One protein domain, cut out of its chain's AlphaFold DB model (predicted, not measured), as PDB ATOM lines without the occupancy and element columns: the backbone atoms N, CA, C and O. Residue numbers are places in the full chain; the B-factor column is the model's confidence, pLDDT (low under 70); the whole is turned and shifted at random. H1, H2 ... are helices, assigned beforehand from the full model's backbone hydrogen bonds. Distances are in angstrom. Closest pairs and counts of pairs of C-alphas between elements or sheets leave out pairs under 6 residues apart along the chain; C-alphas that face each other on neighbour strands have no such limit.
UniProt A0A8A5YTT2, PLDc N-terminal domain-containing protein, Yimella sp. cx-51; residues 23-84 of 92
ATOM      1  N   PHE A  23     220.338 164.215 157.808       91.88
ATOM      2  CA  PHE A  23     220.123 164.262 156.363       91.88
ATOM      3  C   PHE A  23     218.747 163.709 155.964       91.88
ATOM      4  O   PHE A  23     218.016 164.351 155.208       91.88
ATOM      5  N   ILE A  24     218.342 162.566 156.527       94.75
ATOM      6  CA  ILE A  24     217.002 161.995 156.320       94.75
ATOM      7  C   ILE A  24     215.934 162.982 156.795       94.75
ATOM      8  O   ILE A  24     214.971 163.242 156.075       94.75
ATOM      9  N   PHE A  25     216.117 163.575 157.976       93.25
ATOM     10  CA  PHE A  25     215.201 164.575 158.516       93.25
ATOM     11  C   PHE A  25     215.039 165.784 157.582       93.25
ATOM     12  O   PHE A  25     213.917 166.230 157.331       93.25
ATOM     13  N   TRP A  26     216.139 166.273 157.008       93.12
ATOM     14  CA  TRP A  26     216.109 167.360 156.033       93.12
ATOM     15  C   TRP A  26     215.315 166.999 154.768       93.12
ATOM     16  O   TRP A  26     214.471 167.785 154.325       93.12
ATOM     17  N   ILE A  27     215.499 165.788 154.230       94.06
ATOM     18  CA  ILE A  27     214.717 165.307 153.078       94.06
ATOM     19  C   ILE A  27     213.234 165.166 153.434       94.06
ATOM     20  O   ILE A  27     212.371 165.569 152.653       94.06
ATOM     21  N   LEU A  28     212.906 164.633 154.613       93.88
ATOM     22  CA  LEU A  28     211.515 164.520 155.054       93.88
ATOM     23  C   LEU A  28     210.840 165.889 155.162       93.88
ATOM     24  O   LEU A  28     209.673 166.013 154.785       93.88
ATOM     25  N   ALA A  29     211.563 166.916 155.620       92.31
ATOM     26  CA  ALA A  29     211.054 168.281 155.624       92.31
ATOM     27  C   ALA A  29     210.759 168.762 154.197       92.31
ATOM     28  O   ALA A  29     209.648 169.212 153.938       92.31
ATOM     29  N   LEU A  30     211.680 168.585 153.247       92.25
ATOM     30  CA  LEU A  30     211.448 168.927 151.834       92.25
ATOM     31  C   LEU A  30     210.213 168.230 151.253       92.25
ATOM     32  O   LEU A  30     209.370 168.878 150.630       92.25
ATOM     33  N   VAL A  31     210.071 166.927 151.490       94.06
ATOM     34  CA  VAL A  31     208.898 166.159 151.050       94.06
ATOM     35  C   VAL A  31     207.617 166.712 151.680       94.06
ATOM     36  O   VAL A  31     206.598 166.811 150.999       94.06
ATOM     37  N   ASP A  32     207.647 167.102 152.956       91.12
ATOM     38  CA  ASP A  32     206.505 167.721 153.633       91.12
ATOM     39  C   ASP A  32     206.142 169.079 153.010       91.12
ATOM     40  O   ASP A  32     204.971 169.286 152.703       91.12
ATOM     41  N   LEU A  33     207.116 169.947 152.703       90.69
ATOM     42  CA  LEU A  33     206.868 171.216 151.996       90.69
ATOM     43  C   LEU A  33     206.185 171.004 150.641       90.69
ATOM     44  O   LEU A  33     205.304 171.773 150.245       90.69
ATOM     45  N   LEU A  34     206.589 169.966 149.906       89.94
ATOM     46  CA  LEU A  34     206.031 169.680 148.587       89.94
ATOM     47  C   LEU A  34     204.567 169.220 148.652       89.94
ATOM     48  O   LEU A  34     203.829 169.506 147.708       89.94
ATOM     49  N   LYS A  35     204.134 168.596 149.760       90.50
ATOM     50  CA  LYS A  35     202.748 168.132 149.980       90.50
ATOM     51  C   LYS A  35     201.729 169.255 150.188       90.50
ATOM     52  O   LYS A  35     200.529 168.994 150.091       90.50
ATOM     53  N   TYR A  36     202.170 170.463 150.528       87.81
ATOM     54  CA  TYR A  36     201.279 171.612 150.671       87.81
ATOM     55  C   TYR A  36     201.221 172.416 149.369       87.81
ATOM     56  O   TYR A  36     202.227 172.620 148.677       87.81
ATOM     57  N   ASN A  37     200.021 172.873 149.029       86.88
ATOM     58  CA  ASN A  37     199.776 173.675 147.832       86.88
ATOM     59  C   ASN A  37     200.040 175.161 148.101       86.88
ATOM     60  O   ASN A  37     199.951 175.621 149.238       86.88
ATOM     61  N   GLU A  38     200.295 175.944 147.045       86.69
ATOM     62  CA  GLU A  38     200.573 177.386 147.178       86.69
ATOM     63  C   GLU A  38     199.443 178.133 147.904       86.69
ATOM     64  O   GLU A  38     199.698 179.030 148.698       86.69
ATOM     65  N   ARG A  39     198.185 177.717 147.696       84.31
ATOM     66  CA  ARG A  39     197.016 178.308 148.368       84.31
ATOM     67  C   ARG A  39     197.070 178.164 149.890       84.31
ATOM     68  O   ARG A  39     196.664 179.076 150.598       84.31
ATOM     69  N   GLU A  40     197.577 177.041 150.392       86.31
ATOM     70  CA  GLU A  40     197.685 176.798 151.835       86.31
ATOM     71  C   GLU A  40     198.795 177.651 152.452       86.31
ATOM     72  O   GLU A  40     198.628 178.180 153.548       86.31
ATOM     73  N   TYR A  41     199.899 177.843 151.726       87.06
ATOM     74  CA  TYR A  41     200.954 178.773 152.127       87.06
ATOM     75  C   TYR A  41     200.448 180.214 152.168       87.06
ATOM     76  O   TYR A  41     200.648 180.891 153.177       87.06
ATOM     77  N   GLN A  42     199.733 180.650 151.128       87.44
ATOM     78  CA  GLN A  42     199.154 181.994 151.079       87.44
ATOM     79  C   GLN A  42     198.153 182.228 152.214       87.44
ATOM     80  O   GLN A  42     198.219 183.255 152.885       87.44
ATOM     81  N   ALA A  43     197.282 181.255 152.496       86.38
ATOM     82  CA  ALA A  43     196.356 181.327 153.625       86.38
ATOM     83  C   ALA A  43     197.072 181.303 154.994       86.38
ATOM     84  O   ALA A  43     196.560 181.857 155.963       86.38
ATOM     85  N   ALA A  44     198.276 180.730 155.077       87.00
ATOM     86  CA  ALA A  44     199.148 180.818 156.251       87.00
ATOM     87  C   ALA A  44     199.966 182.129 156.321       87.00
ATOM     88  O   ALA A  44     200.783 182.289 157.233       87.00
ATOM     89  N   GLY A  45     199.767 183.058 155.376       87.25
ATOM     90  CA  GLY A  45     200.463 184.345 155.310       87.25
ATOM     91  C   GLY A  45     201.923 184.237 154.869       87.25
ATOM     92  O   GLY A  45     202.752 185.047 155.279       87.25
ATOM     93  N   SER A  46     202.274 183.210 154.094       91.12
ATOM     94  CA  SER A  46     203.640 182.995 153.609       91.12
ATOM     95  C   SER A  46     203.649 182.456 152.175       91.12
ATOM     96  O   SER A  46     202.605 182.196 151.587       91.12
ATOM     97  N   SER A  47     204.834 182.276 151.596       92.00
ATOM     98  CA  SER A  47     204.995 181.725 150.245       92.00
ATOM     99  C   SER A  47     205.733 180.398 150.312       92.00
ATOM    100  O   SER A  47     206.705 180.266 151.068       92.00
ATOM    101  N   LYS A  48     205.322 179.425 149.492       90.31
ATOM    102  CA  LYS A  48     205.972 178.104 149.462       90.31
ATOM    103  C   LYS A  48     207.447 178.229 149.100       90.31
ATOM    104  O   LYS A  48     208.296 177.634 149.755       90.31
ATOM    105  N   VAL A  49     207.742 179.056 148.097       92.88
ATOM    106  CA  VAL A  49     209.099 179.279 147.580       92.88
ATOM    107  C   VAL A  49     210.042 179.784 148.672       92.88
ATOM    108  O   VAL A  49     211.157 179.287 148.771       92.88
ATOM    109  N   VAL A  50     209.592 180.702 149.535       93.25
ATOM    110  CA  VAL A  50     210.411 181.234 150.637       93.25
ATOM    111  C   VAL A  50     210.806 180.116 151.598       93.25
ATOM    112  O   VAL A  50     211.980 179.975 151.928       93.25
ATOM    113  N   TRP A  51     209.852 179.276 152.002       93.06
ATOM    114  CA  TRP A  51     210.136 178.161 152.905       93.06
ATOM    115  C   TRP A  51     210.991 177.073 152.258       93.06
ATOM    116  O   TRP A  51     211.869 176.531 152.927       93.06
ATOM    117  N   VAL A  52     210.792 176.787 150.969       93.06
ATOM    118  CA  VAL A  52     211.675 175.883 150.217       93.06
ATOM    119  C   VAL A  52     213.096 176.432 150.214       93.06
ATOM    120  O   VAL A  52     214.022 175.697 150.539       93.06
ATOM    121  N   LEU A  53     213.276 177.722 149.933       92.81
ATOM    122  CA  LEU A  53     214.593 178.350 149.902       92.81
ATOM    123  C   LEU A  53     215.273 178.322 151.278       92.81
ATOM    124  O   LEU A  53     216.448 177.981 151.370       92.81
ATOM    125  N   VAL A  54     214.529 178.606 152.353       93.31
ATOM    126  CA  VAL A  54     215.033 178.529 153.733       93.31
ATOM    127  C   VAL A  54     215.473 177.108 154.075       93.31
ATOM    128  O   VAL A  54     216.583 176.916 154.561       93.31
ATOM    129  N   VAL A  55     214.648 176.093 153.804       93.12
ATOM    130  CA  VAL A  55     215.012 174.702 154.112       93.12
ATOM    131  C   VAL A  55     216.189 174.240 153.256       93.12
ATOM    132  O   VAL A  55     217.094 173.597 153.783       93.12
ATOM    133  N   VAL A  56     216.229 174.597 151.971       93.12
ATOM    134  CA  VAL A  56     217.314 174.200 151.063       93.12
ATOM    135  C   VAL A  56     218.641 174.862 151.434       93.12
ATOM    136  O   VAL A  56     219.645 174.163 151.538       93.12
ATOM    137  N   LEU A  57     218.663 176.180 151.658       91.69
ATOM    138  CA  LEU A  57     219.901 176.926 151.916       91.69
ATOM    139  C   LEU A  57     220.418 176.750 153.346       91.69
ATOM    140  O   LEU A  57     221.625 176.684 153.559       91.69
ATOM    141  N   VAL A  58     219.519 176.680 154.331       92.75
ATOM    142  CA  VAL A  58     219.894 176.569 155.752       92.75
ATOM    143  C   VAL A  58     220.097 175.100 156.163       92.75
ATOM    144  O   VAL A  58     220.656 174.807 157.221       92.75
ATOM    145  N   GLY A  59     219.668 174.143 155.335       90.25
ATOM    146  CA  GLY A  59     219.877 172.720 155.581       90.25
ATOM    147  C   GLY A  59     219.061 172.201 156.769       90.25
ATOM    148  O   GLY A  59     217.905 172.584 156.979       90.25
ATOM    149  N   GLY A  60     219.666 171.322 157.575       85.44
ATOM    150  CA  GLY A  60     219.001 170.681 158.717       85.44
ATOM    151  C   GLY A  60     218.404 171.669 159.730       85.44
ATOM    152  O   GLY A  60     217.321 171.424 160.257       85.44
ATOM    153  N   ILE A  61     219.046 172.825 159.938       88.94
ATOM    154  CA  ILE A  61     218.523 173.874 160.830       88.94
ATOM    155  C   ILE A  61     217.246 174.491 160.240       88.94
ATOM    156  O   ILE A  61     216.256 174.660 160.953       88.94
ATOM    157  N   GLY A  62     217.224 174.761 158.931       88.81
ATOM    158  CA  GLY A  62     216.036 175.265 158.234       88.81
ATOM    159  C   GLY A  62     214.866 174.284 158.308       88.81
ATOM    160  O   GLY A  62     213.739 174.686 158.601       88.81
ATOM    161  N   ALA A  63     215.144 172.988 158.131       90.12
ATOM    162  CA  ALA A  63     214.159 171.919 158.313       90.12
ATOM    163  C   ALA A  63     213.587 171.893 159.740       90.12
ATOM    164  O   ALA A  63     212.381 171.719 159.924       90.12
ATOM    165  N   MET A  64     214.427 172.121 160.753       91.19
ATOM    166  CA  MET A  64     213.996 172.130 162.150       91.19
ATOM    167  C   MET A  64     213.082 173.327 162.448       91.19
ATOM    168  O   MET A  64     212.009 173.153 163.026       91.19
ATOM    169  N   ILE A  65     213.440 174.526 161.973       91.88
ATOM    170  CA  ILE A  65     212.606 175.734 162.112       91.88
ATOM    171  C   ILE A  65     211.258 175.553 161.403       91.88
ATOM    172  O   ILE A  65     210.210 175.860 161.982       91.88
ATOM    173  N   TYR A  66     211.269 175.017 160.177       90.88
ATOM    174  CA  TYR A  66     210.053 174.688 159.430       90.88
ATOM    175  C   TYR A  66     209.130 173.772 160.239       90.88
ATOM    176  O   TYR A  66     207.915 174.000 160.296       90.88
ATOM    177  N   TRP A  67     209.712 172.769 160.900       89.56
ATOM    178  CA  TRP A  67     208.944 171.757 161.605       89.56
ATOM    179  C   TRP A  67     208.155 172.311 162.794       89.56
ATOM    180  O   TRP A  67     207.003 171.917 162.993       89.56
ATOM    181  N   PHE A  68     208.746 173.242 163.547       91.38
ATOM    182  CA  PHE A  68     208.126 173.827 164.741       91.38
ATOM    183  C   PHE A  68     207.207 175.018 164.453       91.38
ATOM    184  O   PHE A  68     206.282 175.273 165.225       91.38
ATOM    185  N   THR A  69     207.444 175.757 163.369       91.56
ATOM    186  CA  THR A  69     206.726 177.016 163.104       91.56
ATOM    187  C   THR A  69     205.711 176.875 161.975       91.56
ATOM    188  O   THR A  69     204.505 177.004 162.191       91.56
ATOM    189  N   MET A  70     206.178 176.603 160.757       90.69
ATOM    190  CA  MET A  70     205.335 176.663 159.567       90.69
ATOM    191  C   MET A  70     204.383 175.481 159.469       90.69
ATOM    192  O   MET A  70     203.213 175.661 159.133       90.69
ATOM    193  N   ARG A  71     204.840 174.272 159.812       87.81
ATOM    194  CA  ARG A  71     203.990 173.074 159.761       87.81
ATOM    195  C   ARG A  71     202.737 173.216 160.625       87.81
ATOM    196  O   ARG A  71     201.662 172.777 160.225       87.81
ATOM    197  N   THR A  72     202.855 173.829 161.797       88.44
ATOM    198  CA  THR A  72     201.739 174.083 162.719       88.44
ATOM    199  C   THR A  72     200.726 175.044 162.099       88.44
ATOM    200  O   THR A  72     199.526 174.775 162.144       88.44
ATOM    201  N   LYS A  73     201.202 176.103 161.428       88.19
ATOM    202  CA  LYS A  73     200.349 177.050 160.689       88.19
ATOM    203  C   LYS A  73     199.641 176.391 159.505       88.19
ATOM    204  O   LYS A  73     198.432 176.535 159.362       88.19
ATOM    205  N   LEU A  74     200.368 175.619 158.694       87.81
ATOM    206  CA  LEU A  74     199.810 174.926 157.527       87.81
ATOM    207  C   LEU A  74     198.738 173.904 157.922       87.81
ATOM    208  O   LEU A  74     197.707 173.794 157.263       87.81
ATOM    209  N   ARG A  75     198.940 173.194 159.038       87.56
ATOM    210  CA  ARG A  75     197.932 172.285 159.602       87.56
ATOM    211  C   ARG A  75     196.686 173.024 160.069       87.56
ATOM    212  O   ARG A  75     195.585 172.570 159.782       87.56
ATOM    213  N   ALA A  76     196.851 174.157 160.750       87.75
ATOM    214  CA  ALA A  76     195.724 174.977 161.180       87.75
ATOM    215  C   ALA A  76     194.896 175.466 159.978       87.75
ATOM    216  O   ALA A  76     193.679 175.305 159.982       87.75
ATOM    217  N   VAL A  77     195.558 175.955 158.925       87.19
ATOM    218  CA  VAL A  77     194.921 176.402 157.674       87.19
ATOM    219  C   VAL A  77     194.189 175.267 156.959       87.19
ATOM    220  O   VAL A  77     193.043 175.428 156.534       87.19
ATOM    221  N   ARG A  78     194.829 174.100 156.837       84.94
ATOM    222  CA  ARG A  78     194.225 172.920 156.208       84.94
ATOM    223  C   ARG A  78     192.965 172.483 156.952       84.94
ATOM    224  O   ARG A  78     191.942 172.227 156.322       84.94
ATOM    225  N   ASN A  79     193.017 172.475 158.282       85.00
ATOM    226  CA  ASN A  79     191.870 172.134 159.117       85.00
ATOM    227  C   ASN A  79     190.765 173.199 159.019       85.00
ATOM    228  O   ASN A  79     189.595 172.845 158.928       85.00
ATOM    229  N   SER A  80     191.081 174.500 159.003       79.38
ATOM    230  CA  SER A  80     190.061 175.555 158.870       79.38
ATOM    231  C   SER A  80     189.374 175.554 157.501       79.38
ATOM    232  O   SER A  80     188.174 175.809 157.425       79.38
ATOM    233  N   GLY A  81     190.098 175.222 156.427       69.94
ATOM    234  CA  GLY A  81     189.512 175.068 155.091       69.94
ATOM    235  C   GLY A  81     188.525 173.898 155.000       69.94
ATOM    236  O   GLY A  81     187.488 174.019 154.354       69.94
ATOM    237  N   GLN A  82     188.800 172.793 155.701       62.09
ATOM    238  CA  GLN A  82     187.873 171.658 155.802       62.09
ATOM    239  C   GLN A  82     186.593 172.025 156.560       62.09
ATOM    240  O   GLN A  82     185.499 171.687 156.117       62.09
ATOM    241  N   HIS A  83     186.720 172.778 157.654       55.47
ATOM    242  CA  HIS A  83     185.573 173.278 158.407       55.47
ATOM    243  C   HIS A  83     184.677 174.190 157.555       55.47
ATOM    244  O   HIS A  83     183.468 173.992 157.526       55.47
ATOM    245  N   GLN A  84     185.238 175.139 156.798       58.47
ATOM    246  CA  GLN A  84     184.433 176.009 155.925       58.47
ATOM    247  C   GLN A  84     183.670 175.225 154.847       58.47
ATOM    248  O   GLN A  84     182.492 175.492 154.624       58.47
TER     249      GLN A  84
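What this domain is: This is residues 23 to 84 of the 92 residues of the protein "PLDc N-terminal domain-containing protein" of Yimella sp. cx-51 (UniProt A0A8A5YTT2). Three helices, H1, H3 and H4, form a triangular cluster at one end of a rod; H1 and H3 run side by side in opposite ways, and H4 crosses both at a steep tilt. H5, the longest helix, leads from H4 away towards the other end, and short H2 packs crosswise on residues 74 to 78 of H5. The printed part has 62 residues, with five named helices in the order H1, H2, H3, H4, H5 and no named strand: the class is all helix. It is compact, with a radius of gyration of the C-alphas of 11.3 A, and spans 37 by 17 by 16 A.

How they stand to each other: H1, residues 23 to 35, touches H3, residues 48 to 58, at a shallow tilt of 8 degrees, opposite ways; their closest C-alphas, of Leu 33 and Val 52, are 6.9 A apart. H1 touches H4, residues 60 to 68, at a steep tilt of 49 degrees, the same way; the closest C-alphas, of Trp 26 and Gly 60, are 5.2 A apart. H3 and H4 form a helical hairpin with a steep tilt of 43 degrees, and the C-alphas of Val 55 and Gly 62, their closest, are 4.3 A apart. H2, residues 38 to 43, touches H5, residues 70 to 84, about perpendicular at 83 degrees, with the closest C-alphas, of Glu 40 and Leu 74, 6.4 A apart. H2 and H4 are apart. H4 and H5 meet only through their link. In each of the five helices every O i to N i+4 pair is within hydrogen-bond range.

Where its parts are: H1 begins at C-alpha 23 (220.123, 164.262, 156.363) and is 18.9 A long. H3 measures 15.4 A. H5, 21.2 A long, ends at C-alpha 84 (184.433, 176.009, 155.925).

The domain as a whole: The two C-alphas farthest apart, of Phe 23 and Gln 84, are 37.6 A apart. The printed part has no cut, and its four links are tight. Mean pLDDT of the printed part is 88.1; residues 81 to 84 are under 70.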